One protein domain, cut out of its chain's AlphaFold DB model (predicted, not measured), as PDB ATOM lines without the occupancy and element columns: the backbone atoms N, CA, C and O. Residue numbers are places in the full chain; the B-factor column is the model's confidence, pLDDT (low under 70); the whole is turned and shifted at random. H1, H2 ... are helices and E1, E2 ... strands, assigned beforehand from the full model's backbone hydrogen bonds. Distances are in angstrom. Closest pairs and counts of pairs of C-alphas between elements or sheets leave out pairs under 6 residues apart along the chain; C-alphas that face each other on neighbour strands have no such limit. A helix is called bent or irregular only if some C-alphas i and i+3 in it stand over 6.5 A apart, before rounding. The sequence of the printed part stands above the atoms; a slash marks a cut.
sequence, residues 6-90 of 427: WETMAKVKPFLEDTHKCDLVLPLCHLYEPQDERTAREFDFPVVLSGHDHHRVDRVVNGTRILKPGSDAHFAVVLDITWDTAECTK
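This is residues 6 to 90 of the 427 residues of the protein "Hypothetical protein" of Pyrodinium bahamense (UniProt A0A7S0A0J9). A small sheet of three strands, E1, E3 and E2, has helix H2 packed along one face, while the long strand E4 folds back from the end of E3 on the side away from H2. Helix H1 lies off to one side, clear of the sheet, with its first residue, Trp 6, near H2. The printed part has 85 residues with two named helices and four named strands, in the order H1 H2 E1 E2 E3 E4. The sheet's order is E1 E3 E2, mixed, and the class is mixed, helices and strands. The whole is compact, with a radius of gyration of the C-alphas of 13.6 A and spans of 37 by 32 by 21 A.

H1 takes residues 6 to 19, from C-alpha 6 at (-1.913, -34.201, -51.106), and is 19.2 A long. It is neither bent nor irregular, but only just: C-alphas 11 and 14 are 6.2 A apart. H2 is residues 33 to 42, 14.3 A long. E1 is residues 47 to 49, E2 residues 56 to 61 with 15.4 A, and E3 residues 64 to 69 with 16.4 A. E4, residues 75 to 82, runs 22.5 A to C-alpha 82 at (16.693, -27.414, -32.877).

E3 is the inner strand. E1 is its parallel neighbour at 26 degrees, with N 48 and O 65 at 2.8 A, within hydrogen-bond range. E2 and E3 form a hairpin, antiparallel at 178 degrees, with N 66 and O 59 at 2.8 A and N 61 and O 64 at 2.9 A. H2 is on this sheet at a height of 8.9 A, which gives two layers, a helix on one face of a sheet. It lies over E3 and along the strands, at 21 degrees to E3 on the local plane; the closest C-alphas of H2 and E3 are those of Ala 40 and Thr 64, 5.5 A. H1 is not on the sheet. H1 and H2 are close but not clearly touching, with the C-alphas of Trp 6 and Thr 39 closest at 7.2 A, at a steep tilt of 46 degrees, the same way. E4 pairs with no named strand; its closest C-alphas to E3 are those of Ala 76 and Pro 69, 5.5 A. E4 is apart from E1, and only just apart from E2, closest 8.4 A. Every O i to N i+4 pair is within hydrogen-bond range in H2, and 9 of 10 in H1.

The two C-alphas farthest apart, those of Asp 72 and Glu 87, are 39.6 A apart. The printed part has no cut. The link from H1 to H2, residues 20 to 32, is long. The mean pLDDT of the printed part is 94.7, and no printed residue is under 70.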
ATOM      1  N   TRP A   6      -1.545 -33.545 -52.361       97.50
ATOM      2  CA  TRP A   6      -1.913 -34.201 -51.106       97.50
ATOM      3  C   TRP A   6      -1.924 -35.722 -51.248       97.50
ATOM      4  O   TRP A   6      -1.444 -36.416 -50.351       97.50
ATOM      5  N   GLU A   7      -2.366 -36.258 -52.390       97.25
ATOM      6  CA  GLU A   7      -2.207 -37.687 -52.687       97.25
ATOM      7  C   GLU A   7      -0.731 -38.101 -52.714       97.25
ATOM      8  O   GLU A   7      -0.371 -39.173 -52.216       97.25
ATOM      9  N   THR A   8       0.136 -37.258 -53.280       96.06
ATOM     10  CA  THR A   8       1.578 -37.507 -53.306       96.06
ATOM     11  C   THR A   8       2.183 -37.372 -51.905       96.06
ATOM     12  O   THR A   8       2.919 -38.265 -51.483       96.06
ATOM     13  N   MET A   9       1.828 -36.342 -51.125       96.50
ATOM     14  CA  MET A   9       2.291 -36.200 -49.732       96.50
ATOM     15  C   MET A   9       1.876 -37.383 -48.848       96.50
ATOM     16  O   MET A   9       2.703 -37.874 -48.078       96.50
ATOM     17  N   ALA A  10       0.652 -37.898 -49.000       97.56
ATOM     18  CA  ALA A  10       0.158 -39.062 -48.257       97.56
ATOM     19  C   ALA A  10       0.953 -40.345 -48.527       97.56
ATOM     20  O   ALA A  10       0.992 -41.234 -47.679       97.56
ATOM     21  N   LYS A  11       1.616 -40.439 -49.684       97.19
ATOM     22  CA  LYS A  11       2.506 -41.556 -50.027       97.19
ATOM     23  C   LYS A  11       3.940 -41.288 -49.573       97.19
ATOM     24  O   LYS A  11       4.582 -42.169 -49.006       97.19
ATOM     25  N   VAL A  12       4.448 -40.081 -49.822       96.88
ATOM     26  CA  VAL A  12       5.865 -39.742 -49.639       96.88
ATOM     27  C   VAL A  12       6.225 -39.519 -48.172       96.88
ATOM     28  O   VAL A  12       7.278 -39.990 -47.750       96.88
ATOM     29  N   LYS A  13       5.376 -38.856 -47.375       96.81
ATOM     30  CA  LYS A  13       5.686 -38.587 -45.959       96.81
ATOM     31  C   LYS A  13       5.899 -39.888 -45.166       96.81
ATOM     32  O   LYS A  13       6.993 -40.036 -44.621       96.81
ATOM     33  N   PRO A  14       4.974 -40.874 -45.181       96.94
ATOM     34  CA  PRO A  14       5.206 -42.143 -44.490       96.94
ATOM     35  C   PRO A  14       6.380 -42.918 -45.085       96.94
ATOM     36  O   PRO A  14       7.136 -43.547 -44.362       96.94
ATOM     37  N   PHE A  15       6.597 -42.857 -46.401       97.88
ATOM     38  CA  PHE A  15       7.757 -43.505 -47.011       97.88
ATOM     39  C   PHE A  15       9.085 -42.959 -46.451       97.88
ATOM     40  O   PHE A  15       9.970 -43.738 -46.093       97.88
ATOM     41  N   LEU A  16       9.215 -41.638 -46.309       97.75
ATOM     42  CA  LEU A  16      10.402 -41.011 -45.727       97.75
ATOM     43  C   LEU A  16      10.550 -41.320 -44.227       97.75
ATOM     44  O   LEU A  16      11.631 -41.700 -43.779       97.75
ATOM     45  N   GLU A  17       9.468 -41.217 -43.458       95.19
ATOM     46  CA  GLU A  17       9.481 -41.454 -42.007       95.19
ATOM     47  C   GLU A  17       9.681 -42.945 -41.673       95.19
ATOM     48  O   GLU A  17      10.565 -43.317 -40.901       95.19
ATOM     49  N   ASP A  18       8.918 -43.838 -42.303       96.62
ATOM     50  CA  ASP A  18       8.884 -45.256 -41.949       96.62
ATOM     51  C   ASP A  18       9.974 -46.072 -42.640       96.62
ATOM     52  O   ASP A  18      10.511 -47.000 -42.027       96.62
ATOM     53  N   THR A  19      10.309 -45.760 -43.896       97.25
ATOM     54  CA  THR A  19      11.291 -46.544 -44.669       97.25
ATOM     55  C   THR A  19      12.684 -45.951 -44.551       97.25
ATOM     56  O   THR A  19      13.635 -46.676 -44.259       97.25
ATOM     57  N   HIS A  20      12.810 -44.638 -44.741       96.88
ATOM     58  CA  HIS A  20      14.103 -43.955 -44.682       96.88
ATOM     59  C   HIS A  20      14.495 -43.491 -43.280       96.88
ATOM     60  O   HIS A  20      15.642 -43.096 -43.091       96.88
ATOM     61  N   LYS A  21      13.584 -43.595 -42.301       94.69
ATOM     62  CA  LYS A  21      13.827 -43.203 -40.906       94.69
ATOM     63  C   LYS A  21      14.299 -41.754 -40.789       94.69
ATOM     64  O   LYS A  21      15.173 -41.452 -39.988       94.69
ATOM     65  N   CYS A  22      13.737 -40.868 -41.612       93.94
ATOM     66  CA  CYS A  22      14.009 -39.440 -41.513       93.94
ATOM     67  C   CYS A  22      13.446 -38.888 -40.196       93.94
ATOM     68  O   CYS A  22      12.250 -39.012 -39.944       93.94
ATOM     69  N   ASP A  23      14.291 -38.225 -39.403       90.00
ATOM     70  CA  ASP A  23      13.888 -37.580 -38.142       90.00
ATOM     71  C   ASP A  23      13.003 -36.340 -38.359       90.00
ATOM     72  O   ASP A  23      12.303 -35.886 -37.453       90.00
ATOM     73  N   LEU A  24      13.043 -35.773 -39.569       93.25
ATOM     74  CA  LEU A  24      12.265 -34.611 -39.964       93.25
ATOM     75  C   LEU A  24      11.941 -34.649 -41.456       93.25
ATOM     76  O   LEU A  24      12.828 -34.806 -42.295       93.25
ATOM     77  N   VAL A  25      10.672 -34.420 -41.784       95.44
ATOM     78  CA  VAL A  25      10.200 -34.207 -43.153       95.44
ATOM     79  C   VAL A  25       9.530 -32.843 -43.216       95.44
ATOM     80  O   VAL A  25       8.606 -32.574 -42.451       95.44
ATOM     81  N   LEU A  26       9.994 -31.985 -44.127       95.88
ATOM     82  CA  LEU A  26       9.427 -30.656 -44.352       95.88
ATOM     83  C   LEU A  26       8.911 -30.537 -45.787       95.88
ATOM     84  O   LEU A  26       9.671 -30.796 -46.724       95.88
ATOM     85  N   PRO A  27       7.658 -30.112 -45.994       97.00
ATOM     86  CA  PRO A  27       7.175 -29.766 -47.316       97.00
ATOM     87  C   PRO A  27       7.749 -28.410 -47.752       97.00
ATOM     88  O   PRO A  27       7.613 -27.401 -47.054       97.00
ATOM     89  N   LEU A  28       8.367 -28.410 -48.935       97.00
ATOM     90  CA  LEU A  28       8.714 -27.214 -49.697       97.00
ATOM     91  C   LEU A  28       7.743 -27.100 -50.877       97.00
ATOM     92  O   LEU A  28       7.763 -27.932 -51.786       97.00
ATOM     93  N   CYS A  29       6.861 -26.108 -50.835       95.25
ATOM     94  CA  CYS A  29       5.693 -26.009 -51.701       95.25
ATOM     95  C   CYS A  29       5.672 -24.725 -52.536       95.25
ATOM     96  O   CYS A  29       6.306 -23.721 -52.223       95.25
ATOM     97  N   HIS A  30       4.876 -24.758 -53.602       96.19
ATOM     98  CA  HIS A  30       4.498 -23.583 -54.383       96.19
ATOM     99  C   HIS A  30       2.978 -23.609 -54.580       96.19
ATOM    100  O   HIS A  30       2.479 -23.920 -55.659       96.19
ATOM    101  N   LEU A  31       2.250 -23.392 -53.484       94.56
ATOM    102  CA  LEU A  31       0.793 -23.509 -53.399       94.56
ATOM    103  C   LEU A  31       0.182 -22.198 -52.904       94.56
ATOM    104  O   LEU A  31       0.849 -21.428 -52.221       94.56
ATOM    105  N   TYR A  32      -1.090 -21.953 -53.216       92.75
ATOM    106  CA  TYR A  32      -1.820 -20.829 -52.630       92.75
ATOM    107  C   TYR A  32      -2.025 -21.029 -51.124       92.75
ATOM    108  O   TYR A  32      -2.162 -22.149 -50.640       92.75
ATOM    109  N   GLU A  33      -2.167 -19.941 -50.381       93.00
ATOM    110  CA  GLU A  33      -2.311 -19.945 -48.927       93.00
ATOM    111  C   GLU A  33      -3.447 -20.858 -48.414       93.00
ATOM    112  O   GLU A  33      -3.197 -21.633 -47.489       93.00
ATOM    113  N   PRO A  34      -4.660 -20.897 -49.012       94.44
ATOM    114  CA  PRO A  34      -5.694 -21.852 -48.598       94.44
ATOM    115  C   PRO A  34      -5.291 -23.323 -48.787       94.44
ATOM    116  O   PRO A  34      -5.777 -24.204 -48.077       94.44
ATOM    117  N   GLN A  35      -4.409 -23.604 -49.744       96.31
ATOM    118  CA  GLN A  35      -3.885 -24.944 -49.993       96.31
ATOM    119  C   GLN A  35      -2.797 -25.306 -48.974       96.31
ATOM    120  O   GLN A  35      -2.768 -26.447 -48.518       96.31
ATOM    121  N   ASP A  36      -1.971 -24.349 -48.544       97.06
ATOM    122  CA  ASP A  36      -1.043 -24.563 -47.425       97.06
ATOM    123  C   ASP A  36      -1.790 -24.800 -46.111       97.06
ATOM    124  O   ASP A  36      -1.408 -25.674 -45.333       97.06
ATOM    125  N   GLU A  37      -2.898 -24.084 -45.874       96.94
ATOM    126  CA  GLU A  37      -3.767 -24.373 -44.729       96.94
ATOM    127  C   GLU A  37      -4.317 -25.797 -44.783       96.94
ATOM    128  O   GLU A  37      -4.407 -26.461 -43.753       96.94
ATOM    129  N   ARG A  38      -4.717 -26.270 -45.971       97.25
ATOM    130  CA  ARG A  38      -5.167 -27.651 -46.154       97.25
ATOM    131  C   ARG A  38      -4.046 -28.630 -45.807       97.25
ATOM    132  O   ARG A  38      -4.288 -29.553 -45.036       97.25
ATOM    133  N   THR A  39      -2.827 -28.385 -46.284       97.06
ATOM    134  CA  THR A  39      -1.647 -29.193 -45.941       97.06
ATOM    135  C   THR A  39      -1.416 -29.245 -44.430       97.06
ATOM    136  O   THR A  39      -1.294 -30.330 -43.873       97.06
ATOM    137  N   ALA A  40      -1.443 -28.098 -43.750       97.19
ATOM    138  CA  ALA A  40      -1.291 -28.010 -42.296       97.19
ATOM    139  C   ALA A  40      -2.429 -28.697 -41.513       97.19
ATOM    140  O   ALA A  40      -2.245 -29.110 -40.373       97.19
ATOM    141  N   ARG A  41      -3.630 -28.815 -42.097       97.12
ATOM    142  CA  ARG A  41      -4.763 -29.518 -41.472       97.12
ATOM    143  C   ARG A  41      -4.709 -31.030 -41.661       97.12
ATOM    144  O   ARG A  41      -5.135 -31.748 -40.762       97.12
ATOM    145  N   GLU A  42      -4.261 -31.489 -42.826       97.31
ATOM    146  CA  GLU A  42      -4.288 -32.905 -43.216       97.31
ATOM    147  C   GLU A  42      -3.028 -33.674 -42.801       97.31
ATOM    148  O   GLU A  42      -3.085 -34.894 -42.654       97.31
ATOM    149  N   PHE A  43      -1.906 -32.983 -42.582       96.75
ATOM    150  CA  PHE A  43      -0.613 -33.604 -42.305       96.75
ATOM    151  C   PHE A  43       0.050 -33.006 -41.063       96.75
ATOM    152  O   PHE A  43       0.069 -31.793 -40.881       96.75
ATOM    153  N   ASP A  44       0.652 -33.865 -40.238       93.81
ATOM    154  CA  ASP A  44       1.446 -33.447 -39.076       93.81
ATOM    155  C   ASP A  44       2.873 -33.095 -39.521       93.81
ATOM    156  O   ASP A  44       3.754 -33.960 -39.582       93.81
ATOM    157  N   PHE A  45       3.069 -31.833 -39.906       95.75
ATOM    158  CA  PHE A  45       4.379 -31.239 -40.166       95.75
ATOM    159  C   PHE A  45       4.680 -30.157 -39.124       95.75
ATOM    160  O   PHE A  45       3.782 -29.400 -38.757       95.75
ATOM    161  N   PRO A  46       5.936 -29.987 -38.685       95.38
ATOM    162  CA  PRO A  46       6.271 -28.888 -37.782       95.38
ATOM    163  C   PRO A  46       6.257 -27.527 -38.498       95.38
ATOM    164  O   PRO A  46       5.854 -26.515 -37.921       95.38
ATOM    165  N   VAL A  47       6.649 -27.489 -39.776       97.69
ATOM    166  CA  VAL A  47       6.665 -26.273 -40.596       97.69
ATOM    167  C   VAL A  47       6.409 -26.595 -42.068       97.69
ATOM    168  O   VAL A  47       6.845 -27.633 -42.557       97.69
ATOM    169  N   VAL A  48       5.715 -25.698 -42.770       97.88
ATOM    170  CA  VAL A  48       5.532 -25.695 -44.226       97.88
ATOM    171  C   VAL A  48       6.265 -24.488 -44.798       97.88
ATOM    172  O   VAL A  48       5.955 -23.347 -44.448       97.88
ATOM    173  N   LEU A  49       7.222 -24.742 -45.689       97.69
ATOM    174  CA  LEU A  49       7.916 -23.711 -46.454       97.69
ATOM    175  C   LEU A  49       7.197 -23.563 -47.790       97.69
ATOM    176  O   LEU A  49       7.165 -24.516 -48.564       97.69
ATOM    177  N   SER A  50       6.589 -22.414 -48.070       96.25
ATOM    178  CA  SER A  50       5.762 -22.267 -49.272       96.25
ATOM    179  C   SER A  50       6.004 -20.954 -50.019       96.25
ATOM    180  O   SER A  50       6.712 -20.059 -49.554       96.25
ATOM    181  N   GLY A  51       5.438 -20.869 -51.219       93.94
ATOM    182  CA  GLY A  51       5.550 -19.746 -52.149       93.94
ATOM    183  C   GLY A  51       4.222 -19.479 -52.850       93.94
ATOM    184  O   GLY A  51       3.172 -19.596 -52.229       93.94
ATOM    185  N   HIS A  52       4.264 -19.151 -54.143       91.62
ATOM    186  CA  HIS A  52       3.118 -18.830 -55.011       91.62
ATOM    187  C   HIS A  52       2.390 -17.518 -54.698       91.62
ATOM    188  O   HIS A  52       2.198 -16.695 -55.591       91.62
ATOM    189  N   ASP A  53       2.008 -17.291 -53.444       87.88
ATOM    190  CA  ASP A  53       1.505 -15.991 -53.011       87.88
ATOM    191  C   ASP A  53       2.657 -15.003 -52.833       87.88
ATOM    192  O   ASP A  53       3.747 -15.351 -52.383       87.88
ATOM    193  N   HIS A  54       2.405 -13.747 -53.191       87.00
ATOM    194  CA  HIS A  54       3.427 -12.699 -53.174       87.00
ATOM    195  C   HIS A  54       3.442 -11.898 -51.862       87.00
ATOM    196  O   HIS A  54       4.321 -11.061 -51.659       87.00
ATOM    197  N   HIS A  55       2.489 -12.130 -50.954       87.69
ATOM    198  CA  HIS A  55       2.517 -11.561 -49.607       87.69
ATOM    199  C   HIS A  55       3.243 -12.482 -48.627       87.69
ATOM    200  O   HIS A  55       3.386 -13.685 -48.836       87.69
ATOM    201  N   ARG A  56       3.707 -11.892 -47.525       93.31
ATOM    202  CA  ARG A  56       4.325 -12.643 -46.431       93.31
ATOM    203  C   ARG A  56       3.269 -13.404 -45.649       93.31
ATOM    204  O   ARG A  56       2.215 -12.847 -45.342       93.31
ATOM    205  N   VAL A  57       3.605 -14.622 -45.250       95.44
ATOM    206  CA  VAL A  57       2.786 -15.444 -44.359       95.44
ATOM    207  C   VAL A  57       3.685 -15.982 -43.259       95.44
ATOM    208  O   VAL A  57       4.715 -16.587 -43.536       95.44
ATOM    209  N   ASP A  58       3.284 -15.754 -42.015       96.31
ATOM    210  CA  ASP A  58       3.868 -16.389 -40.839       96.31
ATOM    211  C   ASP A  58       2.747 -16.616 -39.827       96.31
ATOM    212  O   ASP A  58       2.293 -15.690 -39.150       96.31
ATOM    213  N   ARG A  59       2.214 -17.838 -39.807       95.06
ATOM    214  CA  ARG A  59       1.120 -18.212 -38.903       95.06
ATOM    215  C   ARG A  59       1.095 -19.703 -38.632       95.06
ATOM    216  O   ARG A  59       1.628 -20.492 -39.403       95.06
ATOM    217  N   VAL A  60       0.430 -20.090 -37.549       96.31
ATOM    218  CA  VAL A  60       0.290 -21.491 -37.139       96.31
ATOM    219  C   VAL A  60      -1.129 -21.978 -37.411       96.31
ATOM    220  O   VAL A  60      -2.099 -21.336 -37.009       96.31
ATOM    221  N   VAL A  61      -1.249 -23.132 -38.066       97.06
ATOM    222  CA  VAL A  61      -2.510 -23.835 -38.334       97.06
ATOM    223  C   VAL A  61      -2.336 -25.281 -37.882       97.06
ATOM    224  O   VAL A  61      -1.406 -25.944 -38.316       97.06
ATOM    225  N   ASN A  62      -3.193 -25.762 -36.976       95.06
ATOM    226  CA  ASN A  62      -3.132 -27.128 -36.426       95.06
ATOM    227  C   ASN A  62      -1.749 -27.560 -35.889       95.06
ATOM    228  O   ASN A  62      -1.397 -28.731 -35.928       95.06
ATOM    229  N   GLY A  63      -0.974 -26.619 -35.341       93.69
ATOM    230  CA  GLY A  63       0.367 -26.891 -34.807       93.69
ATOM    231  C   GLY A  63       1.491 -26.821 -35.845       93.69
ATOM    232  O   GLY A  63       2.650 -26.743 -35.456       93.69
ATOM    233  N   THR A  64       1.164 -26.741 -37.135       96.56
ATOM    234  CA  THR A  64       2.116 -26.510 -38.225       96.56
ATOM    235  C   THR A  64       2.298 -25.015 -38.467       96.56
ATOM    236  O   THR A  64       1.323 -24.289 -38.677       96.56
ATOM    237  N   ARG A  65       3.544 -24.528 -38.478       97.19
ATOM    238  CA  ARG A  65       3.851 -23.142 -38.869       97.19
ATOM    239  C   ARG A  65       3.953 -23.030 -40.393       97.19
ATOM    240  O   ARG A  65       4.703 -23.771 -41.008       97.19
ATOM    241  N   ILE A  66       3.221 -22.114 -41.015       97.94
ATOM    242  CA  ILE A  66       3.275 -21.842 -42.458       97.94
ATOM    243  C   ILE A  66       4.124 -20.593 -42.670       97.94
ATOM    244  O   ILE A  66       3.821 -19.549 -42.087       97.94
ATOM    245  N   LEU A  67       5.163 -20.703 -43.500       97.94
ATOM    246  CA  LEU A  67       6.127 -19.637 -43.760       97.94
ATOM    247  C   LEU A  67       6.199 -19.316 -45.257       97.94
ATOM    248  O   LEU A  67       6.507 -20.189 -46.073       97.94
ATOM    249  N   LYS A  68       5.960 -18.045 -45.603       97.19
ATOM    250  CA  LYS A  68       6.186 -17.468 -46.935       97.19
ATOM    251  C   LYS A  68       6.930 -16.137 -46.810       97.19
ATOM    252  O   LYS A  68       6.413 -15.226 -46.157       97.19
ATOM    253  N   PRO A  69       8.091 -15.969 -47.468       95.44
ATOM    254  CA  PRO A  69       8.861 -14.725 -47.411       95.44
ATOM    255  C   PRO A  69       8.251 -13.576 -48.237       95.44
ATOM    256  O   PRO A  69       8.733 -12.449 -48.161       95.44
ATOM    257  N   GLY A  70       7.187 -13.820 -49.009       91.75
ATOM    258  CA  GLY A  70       6.681 -12.882 -50.018       91.75
ATOM    259  C   GLY A  70       7.418 -13.037 -51.352       91.75
ATOM    260  O   GLY A  70       7.889 -14.130 -51.667       91.75
ATOM    261  N   SER A  71       7.507 -11.965 -52.142       88.69
ATOM    262  CA  SER A  71       8.163 -11.968 -53.458       88.69
ATOM    263  C   SER A  71       9.419 -11.094 -53.527       88.69
ATOM    264  O   SER A  71       9.730 -10.326 -52.612       88.69
ATOM    265  N   ASP A  72      10.160 -11.256 -54.629       88.00
ATOM    266  CA  ASP A  72      11.241 -10.361 -55.072       88.00
ATOM    267  C   ASP A  72      12.422 -10.241 -54.095       88.00
ATOM    268  O   ASP A  72      13.191  -9.284 -54.129       88.00
ATOM    269  N   ALA A  73      12.567 -11.237 -53.214       93.25
ATOM    270  CA  ALA A  73      13.608 -11.308 -52.191       93.25
ATOM    271  C   ALA A  73      13.686 -10.060 -51.288       93.25
ATOM    272  O   ALA A  73      14.730  -9.775 -50.708       93.25
ATOM    273  N   HIS A  74      12.583  -9.321 -51.105       92.50
ATOM    274  CA  HIS A  74      12.544  -8.212 -50.144       92.50
ATOM    275  C   HIS A  74      12.731  -8.688 -48.700       92.50
ATOM    276  O   HIS A  74      13.272  -7.962 -47.858       92.50
ATOM    277  N   PHE A  75      12.289  -9.913 -48.423       96.12
ATOM    278  CA  PHE A  75      12.432 -10.561 -47.135       96.12
ATOM    279  C   PHE A  75      12.989 -11.969 -47.304       96.12
ATOM    280  O   PHE A  75      12.738 -12.639 -48.304       96.12
ATOM    281  N   ALA A  76      13.711 -12.415 -46.287       97.00
ATOM    282  CA  ALA A  76      14.108 -13.797 -46.107       97.00
ATOM    283  C   ALA A  76      13.491 -14.314 -44.806       97.00
ATOM    284  O   ALA A  76      13.292 -13.553 -43.857       97.00
ATOM    285  N   VAL A  77      13.178 -15.606 -44.768       97.06
ATOM    286  CA  VAL A  77      12.797 -16.292 -43.533       97.06
ATOM    287  C   VAL A  77      14.028 -17.030 -43.029       97.06
ATOM    288  O   VAL A  77      14.559 -17.891 -43.731       97.06
ATOM    289  N   VAL A  78      14.476 -16.689 -41.825       97.12
ATOM    290  CA  VAL A  78      15.493 -17.442 -41.090       97.12
ATOM    291  C   VAL A  78      14.745 -18.440 -40.221       97.12
ATOM    292  O   VAL A  78      13.911 -18.041 -39.412       97.12
ATOM    293  N   LEU A  79      14.979 -19.730 -40.455       97.31
ATOM    294  CA  LEU A  79      14.323 -20.836 -39.763       97.31
ATOM    295  C   LEU A  79      15.376 -21.636 -38.996       97.31
ATOM    296  O   LEU A  79      16.211 -22.302 -39.607       97.31
ATOM    297  N   ASP A  80      15.274 -21.608 -37.675       97.00
ATOM    298  CA  ASP A  80      16.058 -22.431 -36.769       97.00
ATOM    299  C   ASP A  80      15.236 -23.648 -36.340       97.00
ATOM    300  O   ASP A  80      14.106 -23.543 -35.848       97.00
ATOM    301  N   ILE A  81      15.825 -24.825 -36.538       95.44
ATOM    302  CA  ILE A  81      15.253 -26.116 -36.163       95.44
ATOM    303  C   ILE A  81      16.226 -26.765 -35.192       95.44
ATOM    304  O   ILE A  81      17.344 -27.114 -35.574       95.44
ATOM    305  N   THR A  82      15.813 -26.917 -33.938       95.44
ATOM    306  CA  THR A  82      16.693 -27.414 -32.877       95.44
ATOM    307  C   THR A  82      16.086 -28.605 -32.158       95.44
ATOM    308  O   THR A  82      14.882 -28.669 -31.927       95.44
ATOM    309  N   TRP A  83      16.939 -29.540 -31.753       94.75
ATOM    310  CA  TRP A  83      16.591 -30.608 -30.824       94.75
ATOM    311  C   TRP A  83      17.326 -30.344 -29.518       94.75
ATOM    312  O   TRP A  83      18.551 -30.219 -29.525       94.75
ATOM    313  N   ASP A  84      16.586 -30.242 -28.414       89.94
ATOM    314  CA  ASP A  84      17.182 -29.946 -27.106       89.94
ATOM    315  C   ASP A  84      18.137 -31.061 -26.663       89.94
ATOM    316  O   ASP A  84      19.184 -30.796 -26.069       89.94
ATOM    317  N   THR A  85      17.800 -32.314 -26.984       90.62
ATOM    318  CA  THR A  85      18.664 -33.481 -26.786       90.62
ATOM    319  C   THR A  85      18.513 -34.485 -27.932       90.62
ATOM    320  O   THR A  85      17.571 -34.410 -28.723       90.62
ATOM    321  N   ALA A  86      19.427 -35.457 -28.017       86.56
ATOM    322  CA  ALA A  86      19.394 -36.508 -29.038       86.56
ATOM    323  C   ALA A  86      18.189 -37.461 -28.900       86.56
ATOM    324  O   ALA A  86      17.859 -38.182 -29.836       86.56
ATOM    325  N   GLU A  87      17.537 -37.482 -27.737       86.69
ATOM    326  CA  GLU A  87      16.367 -38.317 -27.452       86.69
ATOM    327  C   GLU A  87      15.041 -37.624 -27.807       86.69
ATOM    328  O   GLU A  87      13.990 -38.269 -27.815       86.69
ATOM    329  N   CYS A  88      15.058 -36.316 -28.090       87.50
ATOM    330  CA  CYS A  88      13.870 -35.578 -28.501       87.50
ATOM    331  C   CYS A  88      13.388 -36.061 -29.875       87.50
ATOM    332  O   CYS A  88      14.096 -35.962 -30.868       87.50
ATOM    333  N   THR A  89      12.137 -36.515 -29.964       84.50
ATOM    334  CA  THR A  89      11.531 -36.948 -31.239       84.50
ATOM    335  C   THR A  89      10.819 -35.819 -31.985       84.50
ATOM    336  O   THR A  89      10.268 -36.043 -33.058       84.50
ATOM    337  N   LYS A  90      10.751 -34.618 -31.401       86.25
ATOM    338  CA  LYS A  90      10.121 -33.438 -32.002       86.25
ATOM    339  C   LYS A  90      11.077 -32.249 -31.916       86.25
ATOM    340  O   LYS A  90      11.578 -31.997 -30.818       86.25
TER     341      LYS A  90